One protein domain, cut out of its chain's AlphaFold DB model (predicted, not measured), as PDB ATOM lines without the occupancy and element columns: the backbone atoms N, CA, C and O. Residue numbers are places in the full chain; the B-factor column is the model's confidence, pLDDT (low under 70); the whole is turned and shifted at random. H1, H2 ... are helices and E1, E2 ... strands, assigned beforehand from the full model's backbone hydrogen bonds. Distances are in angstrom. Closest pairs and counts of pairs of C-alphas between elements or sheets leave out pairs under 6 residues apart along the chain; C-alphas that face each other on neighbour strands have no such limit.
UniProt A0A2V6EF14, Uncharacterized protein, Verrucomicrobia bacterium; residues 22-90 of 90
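This is residues 22 to 90 of the 90 residues of an uncharacterized protein of Verrucomicrobia bacterium (UniProt A0A2V6EF14). A long, twisted and curled sheet of four strands makes the body, with short helix H2 over one face on the E1 side and short helix H1 off the sheet at a corner with H2. Long strand E3 bends from its pairing with E2 to its pairing with E4. The printed part has 69 residues, in the order H1 H2 E1 E2 E3 E4; the antiparallel sheet runs E1 E2 E3 E4, and the class is mixed. The whole is compact, with a radius of gyration of the C-alphas of 12.3 A, yet elongated, spanning 37 by 24 by 14 A.

Find C-alpha 22 at (97.442, 143.371, 116.788), where H1, residues 22 to 27, begins. H2 follows at residues 31 to 37, then E1 at 44 to 50, 17.9 A long, and E2 at 57 to 63, 20.9 A. E3, residues 69 to 80, runs 31.5 A to C-alpha 80 at (101.944, 135.411, 110.743). E4, residues 84 to 87, ends at (99.848, 125.371, 116.881).

Look first at the meander E1 E2 E3 E4, each strand the antiparallel neighbour of the one before. In hairpin E1 and E2, N 49 and O 59 are 2.9 A apart; in E2 and E3, N 60 and O 72 are 2.9 A apart. E3 bends by 72 degrees at residue 77, and in hairpin E3 and E4, N 80 and O 84 are 2.8 A apart. H2 is on the sheet at a height of 7.4 A; its closest C-alpha pair with E1 is Lys 35 and Ser 45, 5.7 A. H1 and H2 only just touch, only at the corner, with 3 pairs of C-alphas within 8 A, the closest Ala 27 and Gln 33 at 5.2 A. In H1 every O i to N i+4 pair is within hydrogen-bond range; in H2 1 of 3 is, with 3 of 4 O i to N i+3 pairs.

The C-alphas farthest apart, Asp 66 and Arg 80, are 37.0 A apart. The printed part has no cut, no link is long, and no printed residue is under 70 in pLDDT.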
ATOM      1  N   ASP A  22      96.181 143.490 116.056       96.62
ATOM      2  CA  ASP A  22      97.442 143.371 116.788       96.62
ATOM      3  C   ASP A  22      97.238 143.051 118.273       96.62
ATOM      4  O   ASP A  22      97.899 142.173 118.822       96.62
ATOM      5  N   ARG A  23      96.254 143.678 118.927       96.19
ATOM      6  CA  ARG A  23      95.919 143.375 120.325       96.19
ATOM      7  C   ARG A  23      95.329 141.984 120.504       96.19
ATOM      8  O   ARG A  23      95.657 141.310 121.474       96.19
ATOM      9  N   VAL A  24      94.466 141.552 119.586       96.06
ATOM     10  CA  VAL A  24      93.902 140.190 119.626       96.06
ATOM     11  C   VAL A  24      95.006 139.152 119.422       96.06
ATOM     12  O   VAL A  24      95.020 138.122 120.095       96.06
ATOM     13  N   TYR A  25      95.948 139.439 118.526       95.19
ATOM     14  CA  TYR A  25      97.100 138.581 118.293       95.19
ATOM     15  C   TYR A  25      98.018 138.520 119.518       95.19
ATOM     16  O   TYR A  25      98.313 137.424 119.993       95.19
ATOM     17  N   ALA A  26      98.374 139.673 120.093       93.81
ATOM     18  CA  ALA A  26      99.203 139.760 121.293       93.81
ATOM     19  C   ALA A  26      98.595 138.987 122.472       93.81
ATOM     20  O   ALA A  26      99.314 138.260 123.151       93.81
ATOM     21  N   ALA A  27      97.270 139.027 122.648       93.69
ATOM     22  CA  ALA A  27      96.588 138.240 123.675       93.69
ATOM     23  C   ALA A  27      96.841 136.722 123.551       93.69
ATOM     24  O   ALA A  27      96.746 136.016 124.549       93.69
ATOM     25  N   SER A  28      97.179 136.218 122.360       90.62
ATOM     26  CA  SER A  28      97.458 134.796 122.102       90.62
ATOM     27  C   SER A  28      98.950 134.454 121.978       90.62
ATOM     28  O   SER A  28      99.278 133.286 121.780       90.62
ATOM     29  N   THR A  29      99.852 135.438 122.045       90.56
ATOM     30  CA  THR A  29     101.301 135.228 121.849       90.56
ATOM     31  C   THR A  29     102.183 135.851 122.929       90.56
ATOM     32  O   THR A  29     103.381 135.572 122.959       90.56
ATOM     33  N   ASP A  30     101.626 136.706 123.787       89.31
ATOM     34  CA  ASP A  30     102.307 137.329 124.921       89.31
ATOM     35  C   ASP A  30     102.000 136.545 126.212       89.31
ATOM     36  O   ASP A  30     100.837 136.515 126.635       89.31
ATOM     37  N   PRO A  31     103.006 135.931 126.867       87.44
ATOM     38  CA  PRO A  31     102.814 135.178 128.104       87.44
ATOM     39  C   PRO A  31     102.084 135.963 129.198       87.44
ATOM     40  O   PRO A  31     101.242 135.398 129.896       87.44
ATOM     41  N   GLU A  32     102.369 137.258 129.355       87.81
ATOM     42  CA  GLU A  32     101.771 138.073 130.419       87.81
ATOM     43  C   GLU A  32     100.294 138.367 130.158       87.81
ATOM     44  O   GLU A  32      99.506 138.516 131.095       87.81
ATOM     45  N   GLN A  33      99.889 138.407 128.889       90.38
ATOM     46  CA  GLN A  33      98.483 138.541 128.523       90.38
ATOM     47  C   GLN A  33      97.761 137.201 128.598       90.38
ATOM     48  O   GLN A  33      96.651 137.147 129.122       90.38
ATOM     49  N   MET A  34      98.386 136.109 128.148       88.75
ATOM     50  CA  MET A  34      97.784 134.775 128.216       88.75
ATOM     51  C   MET A  34      97.420 134.393 129.653       88.75
ATOM     52  O   MET A  34      96.308 133.921 129.885       88.75
ATOM     53  N   LYS A  35      98.275 134.699 130.636       86.06
ATOM     54  CA  LYS A  35      97.993 134.489 132.072       86.06
ATOM     55  C   LYS A  35      96.677 135.104 132.562       86.06
ATOM     56  O   LYS A  35      96.125 134.622 133.542       86.06
ATOM     57  N   GLN A  36      96.190 136.166 131.919       87.06
ATOM     58  CA  GLN A  36      95.013 136.910 132.379       87.06
ATOM     59  C   GLN A  36      93.685 136.304 131.919       87.06
ATOM     60  O   GLN A  36      92.658 136.577 132.532       87.06
ATOM     61  N   TRP A  37      93.679 135.529 130.830       87.12
ATOM     62  CA  TRP A  37      92.433 135.031 130.227       87.12
ATOM     63  C   TRP A  37      92.437 133.535 129.909       87.12
ATOM     64  O   TRP A  37      91.382 132.973 129.616       87.12
ATOM     65  N   SER A  38      93.603 132.891 129.916       84.75
ATOM     66  CA  SER A  38      93.715 131.466 129.618       84.75
ATOM     67  C   SER A  38      93.237 130.604 130.788       84.75
ATOM     68  O   SER A  38      93.535 130.863 131.951       84.75
ATOM     69  N   GLY A  39      92.523 129.533 130.448       85.06
ATOM     70  CA  GLY A  39      92.007 128.572 131.416       85.06
ATOM     71  C   GLY A  39      90.605 128.902 131.944       85.06
ATOM     72  O   GLY A  39      90.018 129.928 131.595       85.06
ATOM     73  N   PRO A  40      90.020 127.991 132.738       84.88
ATOM     74  CA  PRO A  40      88.719 128.205 133.366       84.88
ATOM     75  C   PRO A  40      88.742 129.374 134.357       84.88
ATOM     76  O   PRO A  40      89.757 129.630 135.003       84.88
ATOM     77  N   GLU A  41      87.597 130.035 134.532       87.56
ATOM     78  CA  GLU A  41      87.433 131.108 135.517       87.56
ATOM     79  C   GLU A  41      87.860 130.662 136.928       87.56
ATOM     80  O   GLU A  41      87.565 129.548 137.361       87.56
ATOM     81  N   GLY A  42      88.584 131.535 137.635       86.31
ATOM     82  CA  GLY A  42      89.113 131.265 138.975       86.31
ATOM     83  C   GLY A  42      90.395 130.426 139.010       86.31
ATOM     84  O   GLY A  42      90.919 130.184 140.096       86.31
ATOM     85  N   SER A  43      90.913 129.991 137.859       90.00
ATOM     86  CA  SER A  43      92.175 129.250 137.795       90.00
ATOM     87  C   SER A  43      93.387 130.150 138.047       90.00
ATOM     88  O   SER A  43      93.463 131.276 137.558       90.00
ATOM     89  N   GLU A  44      94.373 129.624 138.768       90.38
ATOM     90  CA  GLU A  44      95.682 130.238 138.978       90.38
ATOM     91  C   GLU A  44      96.640 129.790 137.867       90.38
ATOM     92  O   GLU A  44      96.927 128.602 137.717       90.38
ATOM     93  N   SER A  45      97.184 130.732 137.099       89.88
ATOM     94  CA  SER A  45      98.231 130.420 136.126       89.88
ATOM     95  C   SER A  45      99.568 130.172 136.834       89.88
ATOM     96  O   SER A  45     100.087 131.061 137.502       89.88
ATOM     97  N   LEU A  46     100.171 128.998 136.629       90.31
ATOM     98  CA  LEU A  46     101.426 128.592 137.273       90.31
ATOM     99  C   LEU A  46     102.657 128.853 136.395       90.31
ATOM    100  O   LEU A  46     103.664 129.356 136.888       90.31
ATOM    101  N   ALA A  47     102.591 128.522 135.102       87.19
ATOM    102  CA  ALA A  47     103.726 128.658 134.186       87.19
ATOM    103  C   ALA A  47     103.278 128.938 132.749       87.19
ATOM    104  O   ALA A  47     102.264 128.406 132.300       87.19
ATOM    105  N   TRP A  48     104.073 129.741 132.035       88.81
ATOM    106  CA  TRP A  48     103.958 129.995 130.598       88.81
ATOM    107  C   TRP A  48     105.351 130.015 129.978       88.81
ATOM    108  O   TRP A  48     106.150 130.904 130.266       88.81
ATOM    109  N   GLU A  49     105.626 129.049 129.111       90.25
ATOM    110  CA  GLU A  49     106.861 128.954 128.338       90.25
ATOM    111  C   GLU A  49     106.496 129.024 126.860       90.25
ATOM    112  O   GLU A  49     105.827 128.125 126.352       90.25
ATOM    113  N   LEU A  50     106.908 130.086 126.166       90.62
ATOM    114  CA  LEU A  50     106.611 130.286 124.748       90.62
ATOM    115  C   LEU A  50     107.913 130.511 123.967       90.62
ATOM    116  O   LEU A  50     108.569 131.536 124.128       90.62
ATOM    117  N   ASP A  51     108.266 129.578 123.085       93.38
ATOM    118  CA  ASP A  51     109.291 129.771 122.050       93.38
ATOM    119  C   ASP A  51     108.587 130.163 120.743       93.38
ATOM    120  O   ASP A  51     108.239 129.313 119.923       93.38
ATOM    121  N   THR A  52     108.274 131.453 120.594       88.62
ATOM    122  CA  THR A  52     107.342 131.997 119.587       88.62
ATOM    123  C   THR A  52     107.943 132.083 118.175       88.62
ATOM    124  O   THR A  52     107.996 133.135 117.541       88.62
ATOM    125  N   ARG A  53     108.388 130.943 117.650       93.62
ATOM    126  CA  ARG A  53     108.889 130.745 116.280       93.62
ATOM    127  C   ARG A  53     108.307 129.461 115.697       93.62
ATOM    128  O   ARG A  53     107.929 128.562 116.440       93.62
ATOM    129  N   VAL A  54     108.267 129.328 114.370       96.88
ATOM    130  CA  VAL A  54     107.839 128.067 113.732       96.88
ATOM    131  C   VAL A  54     108.760 126.921 114.174       96.88
ATOM    132  O   VAL A  54     109.985 127.051 114.152       96.88
ATOM    133  N   GLY A  55     108.163 125.814 114.620       96.88
ATOM    134  CA  GLY A  55     108.850 124.677 115.240       96.88
ATOM    135  C   GLY A  55     109.238 124.884 116.711       96.88
ATOM    136  O   GLY A  55     109.752 123.964 117.346       96.88
ATOM    137  N   GLY A  56     109.015 126.078 117.261       96.12
ATOM    138  CA  GLY A  56     109.192 126.371 118.677       96.12
ATOM    139  C   GLY A  56     108.091 125.732 119.519       96.12
ATOM    140  O   GLY A  56     106.959 125.536 119.061       96.12
ATOM    141  N   LYS A  57     108.442 125.358 120.749       95.88
ATOM    142  CA  LYS A  57     107.533 124.693 121.686       95.88
ATOM    143  C   LYS A  57     106.844 125.706 122.586       95.88
ATOM    144  O   LYS A  57     107.401 126.755 122.902       95.88
ATOM    145  N   TRP A  58     105.653 125.349 123.034       94.50
ATOM    146  CA  TRP A  58     104.978 126.061 124.103       94.50
ATOM    147  C   TRP A  58     104.497 125.091 125.176       94.50
ATOM    148  O   TRP A  58     104.199 123.928 124.886       94.50
ATOM    149  N   ARG A  59     104.420 125.577 126.412       94.06
ATOM    150  CA  ARG A  59     103.852 124.867 127.558       94.06
ATOM    151  C   ARG A  59     103.164 125.869 128.468       94.06
ATOM    152  O   ARG A  59     103.698 126.949 128.711       94.06
ATOM    153  N   TRP A  60     102.007 125.490 128.993       92.12
ATOM    154  CA  TRP A  60     101.384 126.215 130.087       92.12
ATOM    155  C   TRP A  60     100.916 125.263 131.179       92.12
ATOM    156  O   TRP A  60     100.598 124.100 130.919       92.12
ATOM    157  N   GLU A  61     100.895 125.772 132.406       93.44
ATOM    158  CA  GLU A  61     100.394 125.068 133.584       93.44
ATOM    159  C   GLU A  61      99.448 125.982 134.361       93.44
ATOM    160  O   GLU A  61      99.754 127.159 134.565       93.44
ATOM    161  N   LEU A  62      98.316 125.442 134.808       93.69
ATOM    162  CA  LEU A  62      97.387 126.118 135.711       93.69
ATOM    163  C   LEU A  62      97.013 125.218 136.879       93.69
ATOM    164  O   LEU A  62      97.111 123.991 136.805       93.69
ATOM    165  N   ARG A  63      96.541 125.851 137.945       94.00
ATOM    166  CA  ARG A  63      95.816 125.210 139.032       94.00
ATOM    167  C   ARG A  63      94.363 125.656 138.979       94.00
ATOM    168  O   ARG A  63      94.088 126.853 138.973       94.00
ATOM    169  N   THR A  64      93.441 124.714 138.937       91.56
ATOM    170  CA  THR A  64      92.006 124.994 138.982       91.56
ATOM    171  C   THR A  64      91.573 125.401 140.402       91.56
ATOM    172  O   THR A  64      92.318 125.171 141.365       91.56
ATOM    173  N   PRO A  65      90.378 125.997 140.583       90.50
ATOM    174  CA  PRO A  65      89.880 126.400 141.905       90.50
ATOM    175  C   PRO A  65      89.773 125.261 142.934       90.50
ATOM    176  O   PRO A  65      89.917 125.488 144.131       90.50
ATOM    177  N   ASP A  66      89.531 124.034 142.475       93.06
ATOM    178  CA  ASP A  66      89.492 122.798 143.268       93.06
ATOM    179  C   ASP A  66      90.888 122.221 143.573       93.06
ATOM    180  O   ASP A  66      91.015 121.226 144.287       93.06
ATOM    181  N   GLY A  67      91.952 122.881 143.107       91.31
ATOM    182  CA  GLY A  67      93.340 122.560 143.429       91.31
ATOM    183  C   GLY A  67      94.004 121.557 142.485       91.31
ATOM    184  O   GLY A  67      95.180 121.241 142.690       91.31
ATOM    185  N   GLU A  68      93.300 121.080 141.455       94.00
ATOM    186  CA  GLU A  68      93.865 120.208 140.428       94.00
ATOM    187  C   GLU A  68      94.863 120.981 139.555       94.00
ATOM    188  O   GLU A  68      94.685 122.158 139.244       94.00
ATOM    189  N   LYS A  69      95.962 120.325 139.172       93.56
ATOM    190  CA  LYS A  69      96.945 120.903 138.253       93.56
ATOM    191  C   LYS A  69      96.682 120.398 136.848       93.56
ATOM    192  O   LYS A  69      96.712 119.194 136.610       93.56
ATOM    193  N   MET A  70      96.520 121.326 135.917       92.25
ATOM    194  CA  MET A  70      96.399 121.030 134.498       92.25
ATOM    195  C   MET A  70      97.595 121.604 133.753       92.25
ATOM    196  O   MET A  70      98.085 122.687 134.071       92.25
ATOM    197  N   ALA A  71      98.045 120.884 132.736       92.88
ATOM    198  CA  ALA A  71      99.086 121.345 131.837       92.88
ATOM    199  C   ALA A  71      98.688 121.025 130.402       92.88
ATOM    200  O   ALA A  71      98.075 119.989 130.143       92.88
ATOM    201  N   ALA A  72      99.080 121.893 129.481       92.50
ATOM    202  CA  ALA A  72      99.045 121.587 128.062       92.50
ATOM    203  C   ALA A  72     100.337 122.057 127.408       92.50
ATOM    204  O   ALA A  72     101.019 122.967 127.892       92.50
ATOM    205  N   PHE A  73     100.679 121.422 126.297       95.25
ATOM    206  CA  PHE A  73     101.864 121.784 125.539       95.25
ATOM    207  C   PHE A  73     101.656 121.587 124.044       95.25
ATOM    208  O   PHE A  73     100.717 120.942 123.574       95.25
ATOM    209  N   GLY A  74     102.575 122.134 123.262       95.88
ATOM    210  CA  GLY A  74     102.501 122.012 121.823       95.88
ATOM    211  C   GLY A  74     103.671 122.635 121.094       95.88
ATOM    212  O   GLY A  74     104.727 122.909 121.660       95.88
ATOM    213  N   GLU A  75     103.472 122.813 119.795       97.25
ATOM    214  CA  GLU A  75     104.464 123.339 118.868       97.25
ATOM    215  C   GLU A  75     103.782 124.303 117.899       97.25
ATOM    216  O   GLU A  75     102.701 124.002 117.378       97.25
ATOM    217  N   TYR A  76     104.416 125.443 117.639       97.12
ATOM    218  CA  TYR A  76     103.962 126.391 116.630       97.12
ATOM    219  C   TYR A  76     104.238 125.860 115.221       97.12
ATOM    220  O   TYR A  76     105.363 125.508 114.872       97.12
ATOM    221  N   ARG A  77     103.204 125.830 114.382       97.75
ATOM    222  CA  ARG A  77     103.256 125.358 112.989       97.75
ATOM    223  C   ARG A  77     103.308 126.500 111.985       97.75
ATOM    224  O   ARG A  77     103.960 126.374 110.958       97.75
ATOM    225  N   GLU A  78     102.633 127.605 112.277       97.75
ATOM    226  CA  GLU A  78     102.614 128.790 111.423       97.75
ATOM    227  C   GLU A  78     102.419 130.035 112.284       97.75
ATOM    228  O   GLU A  78     101.576 130.048 113.184       97.75
ATOM    229  N   ILE A  79     103.198 131.076 111.994       96.44
ATOM    230  CA  ILE A  79     103.162 132.353 112.699       96.44
ATOM    231  C   ILE A  79     103.176 133.456 111.642       96.44
ATOM    232  O   ILE A  79     104.168 133.637 110.938       96.44
ATOM    233  N   ARG A  80     102.064 134.179 111.523       96.94
ATOM    234  CA  ARG A  80     101.944 135.411 110.743       96.94
ATOM    235  C   ARG A  80     101.469 136.504 111.693       96.94
ATOM    236  O   ARG A  80     100.295 136.456 112.079       96.94
ATOM    237  N   PRO A  81     102.351 137.438 112.088       95.06
ATOM    238  CA  PRO A  81     102.011 138.510 113.014       95.06
ATOM    239  C   PRO A  81     100.705 139.198 112.628       95.06
ATOM    240  O   PRO A  81     100.470 139.502 111.459       95.06
ATOM    241  N   ASP A  82      99.843 139.373 113.622       95.69
ATOM    242  CA  ASP A  82      98.522 139.979 113.504       95.69
ATOM    243  C   ASP A  82      97.572 139.273 112.525       95.69
ATOM    244  O   ASP A  82      96.516 139.796 112.233       95.69
ATOM    245  N   GLU A  83      97.868 138.099 111.979       96.06
ATOM    246  CA  GLU A  83      97.004 137.482 110.958       96.06
ATOM    247  C   GLU A  83      96.622 136.055 111.316       96.06
ATOM    248  O   GLU A  83      95.449 135.683 111.235       96.06
ATOM    249  N   LYS A  84      97.613 135.242 111.685       96.25
ATOM    250  CA  LYS A  84      97.422 133.802 111.809       96.25
ATOM    251  C   LYS A  84      98.408 133.196 112.792       96.25
ATOM    252  O   LYS A  84      99.615 133.384 112.676       96.25
ATOM    253  N   LEU A  85      97.877 132.391 113.702       95.62
ATOM    254  CA  LEU A  85      98.646 131.568 114.620       95.62
ATOM    255  C   LEU A  85      98.124 130.134 114.519       95.62
ATOM    256  O   LEU A  85      96.927 129.898 114.683       95.62
ATOM    257  N   VAL A  86      99.001 129.180 114.214       97.06
ATOM    258  CA  VAL A  86      98.664 127.750 114.155       97.06
ATOM    259  C   VAL A  86      99.614 126.997 115.062       97.06
ATOM    260  O   VAL A  86     100.830 127.136 114.938       97.06
ATOM    261  N   TYR A  87      99.072 126.169 115.946       95.81
ATOM    262  CA  TYR A  87      99.848 125.371 116.881       95.81
ATOM    263  C   TYR A  87      99.134 124.057 117.190       95.81
ATOM    264  O   TYR A  87      97.918 123.942 117.045       95.81
ATOM    265  N   THR A  88      99.899 123.040 117.579       95.69
ATOM    266  CA  THR A  88      99.322 121.791 118.095       95.69
ATOM    267  C   THR A  88      98.951 121.954 119.561       95.69
ATOM    268  O   THR A  88      99.600 122.736 120.243       95.69
ATOM    269  N   TRP A  89      98.007 121.159 120.055       91.12
ATOM    270  CA  TRP A  89      97.620 121.092 121.465       91.12
ATOM    271  C   TRP A  89      97.668 119.633 121.915       91.12
ATOM    272  O   TRP A  89      97.062 118.783 121.258       91.12
ATOM    273  N   ARG A  90      98.436 119.337 122.964       85.56
ATOM    274  CA  ARG A  90      98.666 117.993 123.502       85.56
ATOM    275  C   ARG A  90      98.660 118.005 125.022       85.56
ATOM    276  O   ARG A  90      99.009 119.060 125.603       85.56
TER     277      ARG A  90